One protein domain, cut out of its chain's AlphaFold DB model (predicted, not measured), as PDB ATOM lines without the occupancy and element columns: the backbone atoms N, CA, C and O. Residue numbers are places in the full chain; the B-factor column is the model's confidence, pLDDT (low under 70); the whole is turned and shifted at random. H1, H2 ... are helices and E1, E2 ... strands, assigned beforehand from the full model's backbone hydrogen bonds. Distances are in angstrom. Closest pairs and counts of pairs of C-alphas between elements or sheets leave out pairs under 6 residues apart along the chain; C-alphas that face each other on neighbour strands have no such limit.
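Overview. This is residues 17 to 120 and 165 to 192 of the 203 residues of an uncharacterized protein of Enterococcus sp. 7F3_DIV0205 (UniProt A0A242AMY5). A small, twisted sheet of three strands lies in the middle, with H4 running along one face and H3 slanting over the other, while H2 packs slantwise on the sheet, chiefly on E3 and E1. H1 lies out at one end, where its residues 17 to 23 stick out from the body. The 132 printed residues hold four named helices and three named strands, in the order H1 H2 H3 E1 E2 E3 H4, and the class is mixed, helices and strands. The sheet's order is E2 E1 E3, antiparallel throughout. The whole is compact, with a radius of gyration of the C-alphas of 15.1 A and spans of 44 by 32 by 31 A.

Along the chain. In the sheet, E1 is residues 92 to 99, 22.7 A long, and begins at C-alpha 92 at (-90.190, 423.665, -38.787). E2 is residues 105 to 113, 23.5 A, and E3 is residues 165 to 170, 15.5 A. H4 is residues 175 to 190, 22.3 A, and ends at C-alpha 190 at (-69.572, 436.157, -47.583). H2, the longest helix, is residues 37 to 54, 25.5 A. H3 is residues 75 to 86, 16.4 A. H1 is residues 17 to 30, 20.1 A, from C-alpha 17 at (-60.694, 419.573, -48.613).

Arrangement. E1 and E2 form a hairpin, with N 96 and O 109 at 2.9 A; E1 and E3 have N 168 and O 95 at 2.8 A. The arrangement has three layers, helices on both faces of a sheet: H2 and H4 on one face, H3 on the other. H4 lies over E2 and E1 at a height over the sheet of 8.9 A, along the strands, at 16 degrees to E1 on the local plane; its closest C-alphas to E2 are those of Gly 186 and Ile 108, 6.1 A. H3, at a height of 8.1 A, lies over E1, slantwise to the strands at 54 degrees on the local plane; its closest C-alphas to E3 are those of Ile 82 and Pro 169, 5.5 A. H2, at a height of 9.2 A, lies over E1, slantwise at 39 degrees on the local plane. H2 and H4 are close but not clearly touching, with the C-alphas of Ile 48 and Leu 185 at 7.9 A. H1 only grazes the sheet, with residues 24 to 28, and is apart from H2, H3 and H4. In the four helices every O i to N i+4 pair is within hydrogen-bond range.

Size, cuts and confidence. The two C-alphas farthest apart, those of Ser 29 and Asp 88, are 43.9 A apart. Residues 121 to 164 are not printed, and C-alphas 120 and 165 are 12.9 A apart across this cut. The link from H2 to H3, residues 55 to 74, is long. The mean pLDDT of the printed part is 90.0; residues 33, 34 and 66 are under 70.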
ATOM      1  N   TRP A  17     -60.787 418.982 -49.953       87.38
ATOM      2  CA  TRP A  17     -60.694 419.573 -48.613       87.38
ATOM      3  C   TRP A  17     -59.554 420.582 -48.482       87.38
ATOM      4  O   TRP A  17     -59.771 421.639 -47.907       87.38
ATOM      5  N   SER A  18     -58.406 420.337 -49.116       91.19
ATOM      6  CA  SER A  18     -57.263 421.260 -49.090       91.19
ATOM      7  C   SER A  18     -57.608 422.675 -49.569       91.19
ATOM      8  O   SER A  18     -57.167 423.649 -48.969       91.19
ATOM      9  N   LEU A  19     -58.447 422.809 -50.604       90.88
ATOM     10  CA  LEU A  19     -58.910 424.116 -51.088       90.88
ATOM     11  C   LEU A  19     -59.836 424.807 -50.079       90.88
ATOM     12  O   LEU A  19     -59.833 426.031 -49.957       90.88
ATOM     13  N   ARG A  20     -60.637 424.026 -49.346       90.62
ATOM     14  CA  ARG A  20     -61.521 424.545 -48.295       90.62
ATOM     15  C   ARG A  20     -60.715 425.015 -47.093       90.62
ATOM     16  O   ARG A  20     -61.027 426.073 -46.557       90.62
ATOM     17  N   ASP A  21     -59.677 424.272 -46.727       93.00
ATOM     18  CA  ASP A  21     -58.764 424.623 -45.640       93.00
ATOM     19  C   ASP A  21     -57.968 425.891 -45.982       93.00
ATOM     20  O   ASP A  21     -57.861 426.800 -45.159       93.00
ATOM     21  N   GLU A  22     -57.488 426.012 -47.225       94.00
ATOM     22  CA  GLU A  22     -56.812 427.220 -47.713       94.00
ATOM     23  C   GLU A  22     -57.746 428.438 -47.688       94.00
ATOM     24  O   GLU A  22     -57.373 429.502 -47.192       94.00
ATOM     25  N   MET A  23     -58.989 428.284 -48.158       93.50
ATOM     26  CA  MET A  23     -59.981 429.354 -48.063       93.50
ATOM     27  C   MET A  23     -60.269 429.715 -46.602       93.50
ATOM     28  O   MET A  23     -60.306 430.898 -46.278       93.50
ATOM     29  N   ALA A  24     -60.408 428.741 -45.699       94.19
ATOM     30  CA  ALA A  24     -60.609 429.012 -44.277       94.19
ATOM     31  C   ALA A  24     -59.447 429.827 -43.683       94.19
ATOM     32  O   ALA A  24     -59.688 430.817 -42.991       94.19
ATOM     33  N   ALA A  25     -58.197 429.493 -44.020       94.00
ATOM     34  CA  ALA A  25     -57.021 430.258 -43.604       94.00
ATOM     35  C   ALA A  25     -57.044 431.706 -44.132       94.00
ATOM     36  O   ALA A  25     -56.769 432.647 -43.382       94.00
ATOM     37  N   ILE A  26     -57.450 431.909 -45.392       93.06
ATOM     38  CA  ILE A  26     -57.647 433.251 -45.962       93.06
ATOM     39  C   ILE A  26     -58.702 434.025 -45.160       93.06
ATOM     40  O   ILE A  26     -58.492 435.195 -44.840       93.06
ATOM     41  N   GLN A  27     -59.826 433.401 -44.813       93.31
ATOM     42  CA  GLN A  27     -60.909 434.058 -44.074       93.31
ATOM     43  C   GLN A  27     -60.480 434.434 -42.652       93.31
ATOM     44  O   GLN A  27     -60.765 435.548 -42.217       93.31
ATOM     45  N   VAL A  28     -59.708 433.576 -41.977       92.69
ATOM     46  CA  VAL A  28     -59.086 433.900 -40.682       92.69
ATOM     47  C   VAL A  28     -58.171 435.118 -40.809       92.69
ATOM     48  O   VAL A  28     -58.277 436.031 -40.003       92.69
ATOM     49  N   SER A  29     -57.332 435.190 -41.849       91.44
ATOM     50  CA  SER A  29     -56.413 436.326 -42.037       91.44
ATOM     51  C   SER A  29     -57.112 437.666 -42.310       91.44
ATOM     52  O   SER A  29     -56.564 438.726 -42.016       91.44
ATOM     53  N   LYS A  30     -58.325 437.630 -42.880       89.69
ATOM     54  CA  LYS A  30     -59.151 438.822 -43.125       89.69
ATOM     55  C   LYS A  30     -59.867 439.302 -41.871       89.69
ATOM     56  O   LYS A  30     -60.267 440.464 -41.818       89.69
ATOM     57  N   TYR A  31     -60.094 438.410 -40.912       88.38
ATOM     58  CA  TYR A  31     -60.741 438.767 -39.666       88.38
ATOM     59  C   TYR A  31     -59.753 439.533 -38.785       88.38
ATOM     60  O   TYR A  31     -58.725 438.998 -38.382       88.38
ATOM     61  N   GLN A  32     -60.050 440.803 -38.517       77.25
ATOM     62  CA  GLN A  32     -59.260 441.619 -37.599       77.25
ATOM     63  C   GLN A  32     -59.932 441.612 -36.225       77.25
ATOM     64  O   GLN A  32     -61.103 441.981 -36.116       77.25
ATOM     65  N   ASP A  33     -59.195 441.210 -35.186       69.00
ATOM     66  CA  ASP A  33     -59.659 441.056 -33.795       69.00
ATOM     67  C   ASP A  33     -59.886 442.407 -33.079       69.00
ATOM     68  O   ASP A  33     -59.424 442.649 -31.964       69.00
ATOM     69  N   ASN A  34     -60.605 443.325 -33.722       69.12
ATOM     70  CA  ASN A  34     -60.744 444.707 -33.256       69.12
ATOM     71  C   ASN A  34     -62.127 444.973 -32.627       69.12
ATOM     72  O   ASN A  34     -62.392 446.077 -32.147       69.12
ATOM     73  N   MET A  35     -63.036 443.991 -32.652       75.81
ATOM     74  CA  MET A  35     -64.406 444.096 -32.139       75.81
ATOM     75  C   MET A  35     -64.739 442.918 -31.222       75.81
ATOM     76  O   MET A  35     -64.307 441.797 -31.456       75.81
ATOM     77  N   THR A  36     -65.544 443.165 -30.184       82.81
ATOM     78  CA  THR A  36     -66.074 442.088 -29.333       82.81
ATOM     79  C   THR A  36     -67.092 441.247 -30.108       82.81
ATOM     80  O   THR A  36     -67.795 441.787 -30.972       82.81
ATOM     81  N   ALA A  37     -67.231 439.954 -29.774       82.81
ATOM     82  CA  ALA A  37     -68.223 439.085 -30.414       82.81
ATOM     83  C   ALA A  37     -69.621 439.685 -30.396       82.81
ATOM     84  O   ALA A  37     -70.248 439.797 -31.441       82.81
ATOM     85  N   GLU A  38     -70.085 440.144 -29.238       85.31
ATOM     86  CA  GLU A  38     -71.422 440.713 -29.088       85.31
ATOM     87  C   GLU A  38     -71.675 441.891 -30.044       85.31
ATOM     88  O   GLU A  38     -72.715 441.956 -30.704       85.31
ATOM     89  N   LYS A  39     -70.703 442.804 -30.187       87.44
ATOM     90  CA  LYS A  39     -70.822 443.939 -31.114       87.44
ATOM     91  C   LYS A  39     -70.918 443.465 -32.558       87.44
ATOM     92  O   LYS A  39     -71.772 443.955 -33.297       87.44
ATOM     93  N   HIS A  40     -70.065 442.524 -32.961       91.12
ATOM     94  CA  HIS A  40     -70.065 442.038 -34.336       91.12
ATOM     95  C   HIS A  40     -71.318 441.208 -34.649       91.12
ATOM     96  O   HIS A  40     -71.939 441.399 -35.692       91.12
ATOM     97  N   VAL A  41     -71.770 440.377 -33.712       91.50
ATOM     98  CA  VAL A  41     -73.026 439.627 -33.807       91.50
ATOM     99  C   VAL A  41     -74.210 440.578 -34.003       91.50
ATOM    100  O   VAL A  41     -75.014 440.376 -34.910       91.50
ATOM    101  N   ASN A  42     -74.296 441.658 -33.222       90.31
ATOM    102  CA  ASN A  42     -75.350 442.664 -33.374       90.31
ATOM    103  C   ASN A  42     -75.257 443.428 -34.706       90.31
ATOM    104  O   ASN A  42     -76.281 443.718 -35.328       90.31
ATOM    105  N   GLN A  43     -74.045 443.718 -35.188       92.62
ATOM    106  CA  GLN A  43     -73.841 444.312 -36.510       92.62
ATOM    107  C   GLN A  43     -74.335 443.382 -37.629       92.62
ATOM    108  O   GLN A  43     -75.047 443.830 -38.529       92.62
ATOM    109  N   VAL A  44     -73.995 442.093 -37.563       94.06
ATOM    110  CA  VAL A  44     -74.443 441.090 -38.536       94.06
ATOM    111  C   VAL A  44     -75.958 440.903 -38.454       94.06
ATOM    112  O   VAL A  44     -76.616 440.891 -39.492       94.06
ATOM    113  N   LYS A  45     -76.540 440.863 -37.248       94.25
ATOM    114  CA  LYS A  45     -77.996 440.840 -37.035       94.25
ATOM    115  C   LYS A  45     -78.681 441.990 -37.772       94.25
ATOM    116  O   LYS A  45     -79.595 441.750 -38.559       94.25
ATOM    117  N   LYS A  46     -78.196 443.220 -37.580       93.50
ATOM    118  CA  LYS A  46     -78.721 444.409 -38.262       93.50
ATOM    119  C   LYS A  46     -78.580 444.304 -39.784       93.50
ATOM    120  O   LYS A  46     -79.540 444.555 -40.505       93.50
ATOM    121  N   SER A  47     -77.419 443.867 -40.274       95.25
ATOM    122  CA  SER A  47     -77.176 443.668 -41.710       95.25
ATOM    123  C   SER A  47     -78.159 442.665 -42.326       95.25
ATOM    124  O   SER A  47     -78.686 442.900 -43.412       95.25
ATOM    125  N   ILE A  48     -78.450 441.561 -41.633       96.00
ATOM    126  CA  ILE A  48     -79.421 440.563 -42.094       96.00
ATOM    127  C   ILE A  48     -80.846 441.134 -42.051       96.00
ATOM    128  O   ILE A  48     -81.607 440.898 -42.985       96.00
ATOM    129  N   GLN A  49     -81.214 441.919 -41.031       94.25
ATOM    130  CA  GLN A  49     -82.521 442.591 -40.978       94.25
ATOM    131  C   GLN A  49     -82.707 443.526 -42.180       94.25
ATOM    132  O   GLN A  49     -83.718 443.444 -42.875       94.25
ATOM    133  N   GLU A  50     -81.703 444.353 -42.480       95.06
ATOM    134  CA  GLU A  50     -81.705 445.243 -43.647       95.06
ATOM    135  C   GLU A  50     -81.828 444.465 -44.965       95.06
ATOM    136  O   GLU A  50     -82.550 444.885 -45.872       95.06
ATOM    137  N   TRP A  51     -81.153 443.316 -45.079       96.00
ATOM    138  CA  TRP A  51     -81.270 442.425 -46.234       96.00
ATOM    139  C   TRP A  51     -82.675 441.843 -46.387       96.00
ATOM    140  O   TRP A  51     -83.251 441.964 -47.467       96.00
ATOM    141  N   ILE A  52     -83.253 441.288 -45.318       95.44
ATOM    142  CA  ILE A  52     -84.618 440.740 -45.321       95.44
ATOM    143  C   ILE A  52     -85.618 441.806 -45.780       95.44
ATOM    144  O   ILE A  52     -86.459 441.534 -46.639       95.44
ATOM    145  N   THR A  53     -85.512 443.028 -45.247       94.69
ATOM    146  CA  THR A  53     -86.392 444.140 -45.618       94.69
ATOM    147  C   THR A  53     -86.204 444.558 -47.076       94.69
ATOM    148  O   THR A  53     -87.192 444.706 -47.795       94.69
ATOM    149  N   ARG A  54     -84.957 444.733 -47.535       95.81
ATOM    150  CA  ARG A  54     -84.662 445.190 -48.903       95.81
ATOM    151  C   ARG A  54     -85.106 444.183 -49.962       95.81
ATOM    152  O   ARG A  54     -85.729 444.580 -50.942       95.81
ATOM    153  N   GLU A  55     -84.808 442.904 -49.752       95.19
ATOM    154  CA  GLU A  55     -85.145 441.824 -50.689       95.19
ATOM    155  C   GLU A  55     -86.587 441.310 -50.513       95.19
ATOM    156  O   GLU A  55     -87.016 440.414 -51.237       95.19
ATOM    157  N   LYS A  56     -87.355 441.879 -49.567       94.38
ATOM    158  CA  LYS A  56     -88.758 441.524 -49.293       94.38
ATOM    159  C   LYS A  56     -88.950 440.032 -48.975       94.38
ATOM    160  O   LYS A  56     -89.910 439.401 -49.419       94.38
ATOM    161  N   LEU A  57     -88.046 439.466 -48.175       93.31
ATOM    162  CA  LEU A  57     -88.060 438.053 -47.778       93.31
ATOM    163  C   LEU A  57     -89.016 437.827 -46.602       93.31
ATOM    164  O   LEU A  57     -88.599 437.523 -45.488       93.31
ATOM    165  N   TYR A  58     -90.317 437.985 -46.841       89.31
ATOM    166  CA  TYR A  58     -91.358 437.912 -45.803       89.31
ATOM    167  C   TYR A  58     -91.440 436.558 -45.077       89.31
ATOM    168  O   TYR A  58     -92.099 436.443 -44.044       89.31
ATOM    169  N   GLN A  59     -90.789 435.527 -45.618       92.12
ATOM    170  CA  GLN A  59     -90.678 434.202 -45.022       92.12
ATOM    171  C   GLN A  59     -89.573 434.108 -43.970       92.12
ATOM    172  O   GLN A  59     -89.398 433.025 -43.420       92.12
ATOM    173  N   LEU A  60     -88.822 435.181 -43.711       91.81
ATOM    174  CA  LEU A  60     -87.780 435.252 -42.693       91.81
ATOM    175  C   LEU A  60     -88.130 436.321 -41.655       91.81
ATOM    176  O   LEU A  60     -88.625 437.398 -41.986       91.81
ATOM    177  N   LYS A  61     -87.810 436.050 -40.390       84.19
ATOM    178  CA  LYS A  61     -87.756 437.063 -39.331       84.19
ATOM    179  C   LYS A  61     -86.553 436.767 -38.459       84.19
ATOM    180  O   LYS A  61     -86.292 435.614 -38.145       84.19
ATOM    181  N   ILE A  62     -85.832 437.801 -38.057       78.31
ATOM    182  CA  ILE A  62     -84.849 437.666 -36.987       78.31
ATOM    183  C   ILE A  62     -85.591 437.792 -35.661       78.31
ATOM    184  O   ILE A  62     -86.287 438.781 -35.442       78.31
ATOM    185  N   ALA A  63     -85.442 436.796 -34.797       72.69
ATOM    186  CA  ALA A  63     -85.968 436.843 -33.442       72.69
ATOM    187  C   ALA A  63     -85.200 437.876 -32.595       72.69
ATOM    188  O   ALA A  63     -83.969 437.973 -32.649       72.69
ATOM    189  N   ASP A  64     -85.921 438.702 -31.837       70.50
ATOM    190  CA  ASP A  64     -85.336 439.862 -31.153       70.50
ATOM    191  C   ASP A  64     -84.414 439.457 -29.993       70.50
ATOM    192  O   ASP A  64     -83.396 440.110 -29.763       70.50
ATOM    193  N   ASN A  65     -84.690 438.325 -29.357       70.75
ATOM    194  CA  ASN A  65     -83.914 437.689 -28.286       70.75
ATOM    195  C   ASN A  65     -82.752 436.796 -28.780       70.75
ATOM    196  O   ASN A  65     -82.031 436.242 -27.956       70.75
ATOM    197  N   LEU A  66     -82.546 436.650 -30.095       67.00
ATOM    198  CA  LEU A  66     -81.444 435.875 -30.684       67.00
ATOM    199  C   LEU A  66     -80.468 436.893 -31.300       67.00
ATOM    200  O   LEU A  66     -80.813 437.600 -32.252       67.00
ATOM    201  N   PRO A  67     -79.295 437.109 -30.688       72.56
ATOM    202  CA  PRO A  67     -78.266 436.084 -30.556       72.56
ATOM    203  C   PRO A  67     -78.250 435.345 -29.228       72.56
ATOM    204  O   PRO A  67     -78.403 435.940 -28.169       72.56
ATOM    205  N   ILE A  68     -77.967 434.050 -29.303       82.06
ATOM    206  CA  ILE A  68     -77.837 433.173 -28.138       82.06
ATOM    207  C   ILE A  68     -76.407 432.698 -27.972       82.06
ATOM    208  O   ILE A  68     -75.713 432.435 -28.953       82.06
ATOM    209  N   LEU A  69     -75.998 432.533 -26.720       82.94
ATOM    210  CA  LEU A  69     -74.833 431.743 -26.361       82.94
ATOM    211  C   LEU A  69     -75.213 430.258 -26.469       82.94
ATOM    212  O   LEU A  69     -76.115 429.794 -25.774       82.94
ATOM    213  N   VAL A  70     -74.562 429.512 -27.362       82.94
ATOM    214  CA  VAL A  70     -74.956 428.133 -27.706       82.94
ATOM    215  C   VAL A  70     -74.769 427.171 -26.526       82.94
ATOM    216  O   VAL A  70     -75.536 426.219 -26.396       82.94
ATOM    217  N   SER A  71     -73.794 427.422 -25.644       76.19
ATOM    218  CA  SER A  71     -73.536 426.582 -24.464       76.19
ATOM    219  C   SER A  71     -74.645 426.642 -23.412       76.19
ATOM    220  O   SER A  71     -74.882 425.645 -22.733       76.19
ATOM    221  N   ASP A  72     -75.335 427.781 -23.314       75.94
ATOM    222  CA  ASP A  72     -76.220 428.110 -22.189       75.94
ATOM    223  C   ASP A  72     -77.692 428.203 -22.623       75.94
ATOM    224  O   ASP A  72     -78.568 428.591 -21.851       75.94
ATOM    225  N   VAL A  73     -77.987 427.857 -23.879       82.19
ATOM    226  CA  VAL A  73     -79.320 428.027 -24.452       82.19
ATOM    227  C   VAL A  73     -80.302 426.946 -23.998       82.19
ATOM    228  O   VAL A  73     -80.052 425.740 -24.104       82.19
ATOM    229  N   ASN A  74     -81.500 427.380 -23.604       86.44
ATOM    230  CA  ASN A  74     -82.646 426.496 -23.474       86.44
ATOM    231  C   ASN A  74     -83.220 426.162 -24.864       86.44
ATOM    232  O   ASN A  74     -84.016 426.907 -25.439       86.44
ATOM    233  N   LYS A  75     -82.812 425.014 -25.418       87.88
ATOM    234  CA  LYS A  75     -83.219 424.554 -26.761       87.88
ATOM    235  C   LYS A  75     -84.741 424.444 -26.923       87.88
ATOM    236  O   LYS A  75     -85.253 424.655 -28.020       87.88
ATOM    237  N   GLU A  76     -85.467 424.135 -25.846       89.06
ATOM    238  CA  GLU A  76     -86.930 424.028 -25.873       89.06
ATOM    239  C   GLU A  76     -87.610 425.397 -25.994       89.06
ATOM    240  O   GLU A  76     -88.638 425.510 -26.657       89.06
ATOM    241  N   GLU A  77     -87.043 426.449 -25.401       88.94
ATOM    242  CA  GLU A  77     -87.555 427.817 -25.558       88.94
ATOM    243  C   GLU A  77     -87.357 428.318 -26.986       88.94
ATOM    244  O   GLU A  77     -88.312 428.781 -27.606       88.94
ATOM    245  N   VAL A  78     -86.162 428.118 -27.551       88.88
ATOM    246  CA  VAL A  78     -85.884 428.455 -28.957       88.88
ATOM    247  C   VAL A  78     -86.843 427.720 -29.893       88.88
ATOM    248  O   VAL A  78     -87.394 428.302 -30.828       88.88
ATOM    249  N   LYS A  79     -87.081 426.431 -29.632       90.19
ATOM    250  CA  LYS A  79     -88.024 425.620 -30.399       90.19
ATOM    251  C   LYS A  79     -89.441 426.190 -30.340       90.19
ATOM    252  O   LYS A  79     -90.073 426.325 -31.388       90.19
ATOM    253  N   LYS A  80     -89.931 426.535 -29.144       90.69
ATOM    254  CA  LYS A  80     -91.255 427.150 -28.959       90.69
ATOM    255  C   LYS A  80     -91.372 428.458 -29.731       90.69
ATOM    256  O   LYS A  80     -92.328 428.617 -30.478       90.69
ATOM    257  N   GLU A  81     -90.375 429.328 -29.639       90.19
ATOM    258  CA  GLU A  81     -90.388 430.613 -30.334       90.19
ATOM    259  C   GLU A  81     -90.413 430.460 -31.865       90.19
ATOM    260  O   GLU A  81     -91.206 431.112 -32.551       90.19
ATOM    261  N   ILE A  82     -89.600 429.550 -32.418       91.25
ATOM    262  CA  ILE A  82     -89.627 429.246 -33.858       91.25
ATOM    263  C   ILE A  82     -91.018 428.751 -34.270       91.25
ATOM    264  O   ILE A  82     -91.524 429.153 -35.323       91.25
ATOM    265  N   MET A  83     -91.636 427.877 -33.469       92.25
ATOM    266  CA  MET A  83     -92.968 427.337 -33.748       92.25
ATOM    267  C   MET A  83     -94.055 428.413 -33.687       92.25
ATOM    268  O   MET A  83     -94.871 428.502 -34.604       92.25
ATOM    269  N   GLU A  84     -94.050 429.246 -32.645       91.19
ATOM    270  CA  GLU A  84     -94.995 430.353 -32.463       91.19
ATOM    271  C   GLU A  84     -94.970 431.305 -33.657       91.19
ATOM    272  O   GLU A  84     -96.016 431.671 -34.193       91.19
ATOM    273  N   TRP A  85     -93.776 431.656 -34.136       89.31
ATOM    274  CA  TRP A  85     -93.651 432.550 -35.277       89.31
ATOM    275  C   TRP A  85     -94.008 431.885 -36.617       89.31
ATOM    276  O   TRP A  85     -94.633 432.506 -37.487       89.31
ATOM    277  N   SER A  86     -93.626 430.620 -36.804       90.12
ATOM    278  CA  SER A  86     -93.825 429.906 -38.072       90.12
ATOM    279  C   SER A  86     -95.289 429.522 -38.320       90.12
ATOM    280  O   SER A  86     -95.656 429.286 -39.481       90.12
ATOM    281  N   GLY A  87     -96.107 429.487 -37.261       89.94
ATOM    282  CA  GLY A  87     -97.444 428.897 -37.259       89.94
ATOM    283  C   GLY A  87     -97.388 427.371 -37.226       89.94
ATOM    284  O   GLY A  87     -96.310 426.785 -37.308       89.94
ATOM    285  N   ASP A  88     -98.547 426.720 -37.114       90.81
ATOM    286  CA  ASP A  88     -98.605 425.256 -37.081       90.81
ATOM    287  C   ASP A  88     -98.115 424.652 -38.404       90.81
ATOM    288  O   ASP A  88     -98.575 425.019 -39.490       90.81
ATOM    289  N   ARG A  89     -97.133 423.757 -38.299       89.62
ATOM    290  CA  ARG A  89     -96.474 423.070 -39.414       89.62
ATOM    291  C   ARG A  89     -96.122 421.645 -39.025       89.62
ATOM    292  O   ARG A  89     -95.835 421.355 -37.862       89.62
ATOM    293  N   GLU A  90     -96.054 420.772 -40.025       89.25
ATOM    294  CA  GLU A  90     -95.510 419.422 -39.857       89.25
ATOM    295  C   GLU A  90     -94.010 419.475 -39.533       89.25
ATOM    296  O   GLU A  90     -93.525 418.814 -38.607       89.25
ATOM    297  N   LYS A  91     -93.288 420.325 -40.271       92.56
ATOM    298  CA  LYS A  91     -91.851 420.528 -40.141       92.56
ATOM    299  C   LYS A  91     -91.530 422.008 -40.009       92.56
ATOM    300  O   LYS A  91     -92.052 422.846 -40.742       92.56
ATOM    301  N   TYR A  92     -90.648 422.315 -39.073       93.56
ATOM    302  CA  TYR A  92     -90.190 423.665 -38.787       93.56
ATOM    303  C   TYR A  92     -88.765 423.812 -39.279       93.56
ATOM    304  O   TYR A  92     -87.956 422.896 -39.127       93.56
ATOM    305  N   HIS A  93     -88.465 424.970 -39.852       94.25
ATOM    306  CA  HIS A  93     -87.170 425.277 -40.426       94.25
ATOM    307  C   HIS A  93     -86.621 426.564 -39.828       94.25
ATOM    308  O   HIS A  93     -87.362 427.501 -39.526       94.25
ATOM    309  N   TYR A  94     -85.303 426.619 -39.701       94.12
ATOM    310  CA  TYR A  94     -84.601 427.852 -39.394       94.12
ATOM    311  C   TYR A  94     -83.233 427.853 -40.068       94.12
ATOM    312  O   TYR A  94     -82.633 426.798 -40.308       94.12
ATOM    313  N   LEU A  95     -82.765 429.056 -40.385       95.38
ATOM    314  CA  LEU A  95     -81.378 429.315 -40.745       95.38
ATOM    315  C   LEU A  95     -80.626 429.743 -39.486       95.38
ATOM    316  O   LEU A  95     -81.227 430.293 -38.560       95.38
ATOM    317  N   TRP A  96     -79.315 429.553 -39.460       94.38
ATOM    318  CA  TRP A  96     -78.477 430.179 -38.445       94.38
ATOM    319  C   TRP A  96     -77.179 430.712 -39.022       94.38
ATOM    320  O   TRP A  96     -76.679 430.255 -40.050       94.38
ATOM    321  N   VAL A  97     -76.620 431.663 -38.287       95.50
ATOM    322  CA  VAL A  97     -75.255 432.146 -38.446       95.50
ATOM    323  C   VAL A  97     -74.563 431.927 -37.115       95.50
ATOM    324  O   VAL A  97     -75.027 432.435 -36.096       95.50
ATOM    325  N   SER A  98     -73.492 431.143 -37.103       94.25
ATOM    326  CA  SER A  98     -72.717 430.878 -35.899       94.25
ATOM    327  C   SER A  98     -71.467 431.742 -35.832       94.25
ATOM    328  O   SER A  98     -70.884 432.106 -36.855       94.25
ATOM    329  N   PHE A  99     -71.050 432.058 -34.613       93.44
ATOM    330  CA  PHE A  99     -69.948 432.960 -34.333       93.44
ATOM    331  C   PHE A  99     -69.041 432.374 -33.269       93.44
ATOM    332  O   PHE A  99     -69.495 431.724 -32.325       93.44
ATOM    333  N   ARG A 100     -67.758 432.672 -33.397       91.88
ATOM    334  CA  ARG A 100     -66.761 432.443 -32.361       91.88
ATOM    335  C   ARG A 100     -66.820 433.548 -31.286       91.88
ATOM    336  O   ARG A 100     -67.411 434.604 -31.509       91.88
ATOM    337  N   ASP A 101     -66.199 433.319 -30.131       88.81
ATOM    338  CA  ASP A 101     -66.042 434.260 -29.008       88.81
ATOM    339  C   ASP A 101     -65.388 435.606 -29.367       88.81
ATOM    340  O   ASP A 101     -65.655 436.621 -28.724       88.81
ATOM    341  N   ASN A 102     -64.574 435.641 -30.420       88.44
ATOM    342  CA  ASN A 102     -63.999 436.869 -30.967       88.44
ATOM    343  C   ASN A 102     -64.892 437.556 -32.014       88.44
ATOM    344  O   ASN A 102     -64.527 438.617 -32.505       88.44
ATOM    345  N   GLY A 103     -66.040 436.970 -32.374       90.25
ATOM    346  CA  GLY A 103     -67.009 437.508 -33.331       90.25
ATOM    347  C   GLY A 103     -66.856 437.014 -34.765       90.25
ATOM    348  O   GLY A 103     -67.694 437.353 -35.595       90.25
ATOM    349  N   MET A 104     -65.839 436.216 -35.096       92.88
ATOM    350  CA  MET A 104     -65.697 435.672 -36.450       92.88
ATOM    351  C   MET A 104     -66.905 434.795 -36.799       92.88
ATOM    352  O   MET A 104     -67.279 433.923 -36.012       92.88
ATOM    353  N   ILE A 105     -67.490 434.988 -37.986       95.19
ATOM    354  CA  ILE A 105     -68.548 434.098 -38.475       95.19
ATOM    355  C   ILE A 105     -67.918 432.742 -38.793       95.19
ATOM    356  O   ILE A 105     -66.970 432.651 -39.575       95.19
ATOM    357  N   VAL A 106     -68.456 431.680 -38.201       94.69
ATOM    358  CA  VAL A 106     -67.949 430.318 -38.379       94.69
ATOM    359  C   VAL A 106     -68.679 429.618 -39.520       94.69
ATOM    360  O   VAL A 106     -68.045 429.189 -40.484       94.69
ATOM    361  N   THR A 107     -70.007 429.541 -39.426       94.62
ATOM    362  CA  THR A 107     -70.859 428.762 -40.331       94.62
ATOM    363  C   THR A 107     -72.185 429.485 -40.538       94.62
ATOM    364  O   THR A 107     -72.774 430.017 -39.602       94.62
ATOM    365  N   ILE A 108     -72.682 429.453 -41.768       95.94
ATOM    366  CA  ILE A 108     -74.076 429.743 -42.120       95.94
ATOM    367  C   ILE A 108     -74.715 428.425 -42.533       95.94
ATOM    368  O   ILE A 108     -74.139 427.731 -43.373       95.94
ATOM    369  N   GLY A 109     -75.852 428.077 -41.941       94.81
ATOM    370  CA  GLY A 109     -76.505 426.800 -42.206       94.81
ATOM    371  C   GLY A 109     -78.020 426.861 -42.084       94.81
ATOM    372  O   GLY A 109     -78.598 427.872 -41.675       94.81
ATOM    373  N   ARG A 110     -78.656 425.747 -42.437       94.06
ATOM    374  CA  ARG A 110     -80.089 425.495 -42.267       94.06
ATOM    375  C   ARG A 110     -80.325 424.138 -41.633       94.06
ATOM    376  O   ARG A 110     -79.539 423.207 -41.784       94.06
ATOM    377  N   THR A 111     -81.457 423.999 -40.965       93.31
ATOM    378  CA  THR A 111     -81.863 422.722 -40.386       93.31
ATOM    379  C   THR A 111     -83.372 422.693 -40.257       93.31
ATOM    380  O   THR A 111     -84.089 423.587 -40.718       93.31
ATOM    381  N   SER A 112     -83.863 421.608 -39.683       92.88
ATOM    382  CA  SER A 112     -85.275 421.384 -39.496       92.88
ATOM    383  C   SER A 112     -85.536 420.509 -38.287       92.88
ATOM    384  O   SER A 112     -84.722 419.653 -37.949       92.88
ATOM    385  N   PHE A 113     -86.705 420.675 -37.688       93.19
ATOM    386  CA  PHE A 113     -87.177 419.836 -36.597       93.19
ATOM    387  C   PHE A 113     -88.687 419.610 -36.709       93.19
ATOM    388  O   PHE A 113     -89.376 420.258 -37.500       93.19
ATOM    389  N   SER A 114     -89.210 418.685 -35.907       91.69
ATOM    390  CA  SER A 114     -90.649 418.475 -35.752       91.69
ATOM    391  C   SER A 114     -91.090 418.855 -34.340       91.69
ATOM    392  O   SER A 114     -90.288 418.915 -33.402       91.69
ATOM    393  N   LYS A 115     -92.396 419.032 -34.134       87.81
ATOM    394  CA  LYS A 115     -92.943 419.281 -32.791       87.81
ATOM    395  C   LYS A 115     -92.492 418.220 -31.776       87.81
ATOM    396  O   LYS A 115     -92.143 418.562 -30.652       87.81
ATOM    397  N   LYS A 116     -92.421 416.951 -32.191       86.25
ATOM    398  CA  LYS A 116     -92.120 415.807 -31.313       86.25
ATOM    399  C   LYS A 116     -90.640 415.428 -31.244       86.25
ATOM    400  O   LYS A 116     -90.278 414.645 -30.375       86.25
ATOM    401  N   SER A 117     -89.788 415.929 -32.140       85.06
ATOM    402  CA  SER A 117     -88.396 415.474 -32.218       85.06
ATOM    403  C   SER A 117     -87.447 416.500 -32.823       85.06
ATOM    404  O   SER A 117     -87.813 417.269 -33.715       85.06
ATOM    405  N   GLY A 118     -86.199 416.433 -32.362       82.62
ATOM    406  CA  GLY A 118     -85.082 417.186 -32.911       82.62
ATOM    407  C   GLY A 118     -85.100 418.671 -32.567       82.62
ATOM    408  O   GLY A 118     -86.095 419.233 -32.101       82.62
ATOM    409  N   TYR A 119     -83.947 419.276 -32.827       80.69
ATOM    410  CA  TYR A 119     -83.654 420.700 -32.647       80.69
ATOM    411  C   TYR A 119     -82.749 421.218 -33.772       80.69
ATOM    412  O   TYR A 119     -82.506 422.417 -33.860       80.69
ATOM    413  N   GLY A 120     -82.286 420.311 -34.641       77.31
ATOM    414  CA  GLY A 120     -81.301 420.562 -35.679       77.31
ATOM    415  C   GLY A 120     -79.853 420.579 -35.192       77.31
ATOM    416  O   GLY A 120     -79.580 420.669 -33.997       77.31
ATOM    417  N   ALA A 165     -74.877 432.060 -31.674       91.75
ATOM    418  CA  ALA A 165     -75.662 431.847 -32.881       91.75
ATOM    419  C   ALA A 165     -76.775 432.889 -33.026       91.75
ATOM    420  O   ALA A 165     -77.495 433.195 -32.075       91.75
ATOM    421  N   LEU A 166     -76.939 433.407 -34.241       92.94
ATOM    422  CA  LEU A 166     -78.153 434.087 -34.682       92.94
ATOM    423  C   LEU A 166     -79.046 433.055 -35.351       92.94
ATOM    424  O   LEU A 166     -78.621 432.425 -36.314       92.94
ATOM    425  N   ILE A 167     -80.272 432.907 -34.866       92.62
ATOM    426  CA  ILE A 167     -81.267 431.999 -35.436       92.62
ATOM    427  C   ILE A 167     -82.329 432.826 -36.156       92.62
ATOM    428  O   ILE A 167     -82.796 433.854 -35.661       92.62
ATOM    429  N   ILE A 168     -82.692 432.364 -37.347       94.25
ATOM    430  CA  ILE A 168     -83.609 433.030 -38.263       94.25
ATOM    431  C   ILE A 168     -84.695 432.013 -38.623       94.25
ATOM    432  O   ILE A 168     -84.502 431.201 -39.538       94.25
ATOM    433  N   PRO A 169     -85.815 431.997 -37.883       93.81
ATOM    434  CA  PRO A 169     -86.979 431.198 -38.235       93.81
ATOM    435  C   PRO A 169     -87.381 431.370 -39.711       93.81
ATOM    436  O   PRO A 169     -87.336 432.481 -40.251       93.81
ATOM    437  N   VAL A 170     -87.807 430.278 -40.358       94.94
ATOM    438  CA  VAL A 170     -88.316 430.292 -41.742       94.94
ATOM    439  C   VAL A 170     -89.779 429.857 -41.781       94.94
ATOM    440  O   VAL A 170     -90.125 428.744 -41.389       94.94
ATOM    441  N   LYS A 171     -90.658 430.730 -42.285       94.19
ATOM    442  CA  LYS A 171     -92.111 430.507 -42.343       94.19
ATOM    443  C   LYS A 171     -92.479 429.678 -43.577       94.19
ATOM    444  O   LYS A 171     -93.259 430.111 -44.423       94.19
ATOM    445  N   SER A 172     -91.887 428.494 -43.697       91.69
ATOM    446  CA  SER A 172     -92.132 427.545 -44.785       91.69
ATOM    447  C   SER A 172     -91.740 426.127 -44.380       91.69
ATOM    448  O   SER A 172     -90.813 425.936 -43.599       91.69
ATOM    449  N   ASP A 173     -92.460 425.152 -44.920       90.81
ATOM    450  CA  ASP A 173     -92.173 423.715 -44.896       90.81
ATOM    451  C   ASP A 173     -91.492 423.229 -46.194       90.81
ATOM    452  O   ASP A 173     -90.985 422.106 -46.257       90.81
ATOM    453  N   ASP A 174     -91.414 424.079 -47.227       92.69
ATOM    454  CA  ASP A 174     -90.745 423.751 -48.484       92.69
ATOM    455  C   ASP A 174     -89.221 423.790 -48.324       92.69
ATOM    456  O   ASP A 174     -88.575 424.843 -48.348       92.69
ATOM    457  N   SER A 175     -88.627 422.600 -48.252       92.06
ATOM    458  CA  SER A 175     -87.179 422.431 -48.151       92.06
ATOM    459  C   SER A 175     -86.418 423.067 -49.323       92.06
ATOM    460  O   SER A 175     -85.337 423.597 -49.103       92.06
ATOM    461  N   LYS A 176     -86.951 423.090 -50.554       94.25
ATOM    462  CA  LYS A 176     -86.260 423.748 -51.683       94.25
ATOM    463  C   LYS A 176     -86.170 425.254 -51.468       94.25
ATOM    464  O   LYS A 176     -85.111 425.840 -51.693       94.25
ATOM    465  N   MET A 177     -87.256 425.861 -50.993       94.88
ATOM    466  CA  MET A 177     -87.287 427.274 -50.632       94.88
ATOM    467  C   MET A 177     -86.296 427.578 -49.504       94.88
ATOM    468  O   MET A 177     -85.530 428.533 -49.614       94.88
ATOM    469  N   VAL A 178     -86.255 426.749 -48.453       94.94
ATOM    470  CA  VAL A 178     -85.315 426.926 -47.331       94.94
ATOM    471  C   VAL A 178     -83.860 426.820 -47.795       94.94
ATOM    472  O   VAL A 178     -83.042 427.653 -47.413       94.94
ATOM    473  N   ASN A 179     -83.538 425.858 -48.665       94.94
ATOM    474  CA  ASN A 179     -82.198 425.721 -49.246       94.94
ATOM    475  C   ASN A 179     -81.812 426.950 -50.079       94.94
ATOM    476  O   ASN A 179     -80.666 427.389 -50.058       94.94
ATOM    477  N   ASN A 180     -82.761 427.519 -50.825       95.50
ATOM    478  CA  ASN A 180     -82.505 428.734 -51.588       95.50
ATOM    479  C   ASN A 180     -82.267 429.944 -50.666       95.50
ATOM    480  O   ASN A 180     -81.355 430.725 -50.915       95.50
ATOM    481  N   LEU A 181     -83.036 430.076 -49.581       96.44
ATOM    482  CA  LEU A 181     -82.835 431.139 -48.592       96.44
ATOM    483  C   LEU A 181     -81.490 431.016 -47.862       96.44
ATOM    484  O   LEU A 181     -80.824 432.027 -47.658       96.44
ATOM    485  N   GLU A 182     -81.065 429.798 -47.513       96.38
ATOM    486  CA  GLU A 182     -79.730 429.527 -46.962       96.38
ATOM    487  C   GLU A 182     -78.633 430.015 -47.912       96.38
ATOM    488  O   GLU A 182     -77.745 430.760 -47.495       96.38
ATOM    489  N   LYS A 183     -78.721 429.643 -49.195       95.56
ATOM    490  CA  LYS A 183     -77.761 430.066 -50.219       95.56
ATOM    491  C   LYS A 183     -77.708 431.581 -50.356       95.56
ATOM    492  O   LYS A 183     -76.625 432.157 -50.325       95.56
ATOM    493  N   GLN A 184     -78.866 432.232 -50.446       96.06
ATOM    494  CA  GLN A 184     -78.947 433.687 -50.564       96.06
ATOM    495  C   GLN A 184     -78.374 434.403 -49.332       96.06
ATOM    496  O   GLN A 184     -77.633 435.374 -49.488       96.06
ATOM    497  N   LEU A 185     -78.669 433.918 -48.119       96.75
ATOM    498  CA  LEU A 185     -78.087 434.444 -46.881       96.75
ATOM    499  C   LEU A 185     -76.565 434.262 -46.869       96.75
ATOM    500  O   LEU A 185     -75.825 435.190 -46.539       96.75
ATOM    501  N   GLY A 186     -76.103 433.077 -47.262       95.94
ATOM    502  CA  GLY A 186     -74.694 432.746 -47.390       95.94
ATOM    503  C   GLY A 186     -73.951 433.693 -48.323       95.94
ATOM    504  O   GLY A 186     -73.017 434.376 -47.903       95.94
ATOM    505  N   GLU A 187     -74.426 433.811 -49.561       94.81
ATOM    506  CA  GLU A 187     -73.878 434.725 -50.562       94.81
ATOM    507  C   GLU A 187     -73.918 436.191 -50.120       94.81
ATOM    508  O   GLU A 187     -73.011 436.967 -50.432       94.81
ATOM    509  N   TYR A 188     -74.969 436.593 -49.404       95.88
ATOM    510  CA  TYR A 188     -75.091 437.942 -48.869       95.88
ATOM    511  C   TYR A 188     -73.992 438.247 -47.838       95.88
ATOM    512  O   TYR A 188     -73.390 439.328 -47.898       95.88
ATOM    513  N   LEU A 189     -73.724 437.304 -46.928       95.94
ATOM    514  CA  LEU A 189     -72.770 437.466 -45.830       95.94
ATOM    515  C   LEU A 189     -71.314 437.330 -46.278       95.94
ATOM    516  O   LEU A 189     -70.510 438.184 -45.914       95.94
ATOM    517  N   ILE A 190     -70.964 436.348 -47.118       93.75
ATOM    518  CA  ILE A 190     -69.572 436.157 -47.583       93.75
ATOM    519  C   ILE A 190     -69.033 437.355 -48.381       93.75
ATOM    520  O   ILE A 190     -67.825 437.572 -48.448       93.75
ATOM    521  N   LYS A 191     -69.922 438.148 -48.995       92.00
ATOM    522  CA  LYS A 191     -69.561 439.382 -49.714       92.00
ATOM    523  C   LYS A 191     -69.218 440.544 -48.771       92.00
ATOM    524  O   LYS A 191     -68.692 441.549 -49.237       92.00
ATOM    525  N   ARG A 192     -69.551 440.440 -47.481       92.81
ATOM    526  CA  ARG A 192     -69.464 441.527 -46.487       92.81
ATOM    527  C   ARG A 192     -68.558 441.204 -45.311       92.81
ATOM    528  O   ARG A 192     -67.938 442.108 -44.768       92.81
TER     529      ARG A 192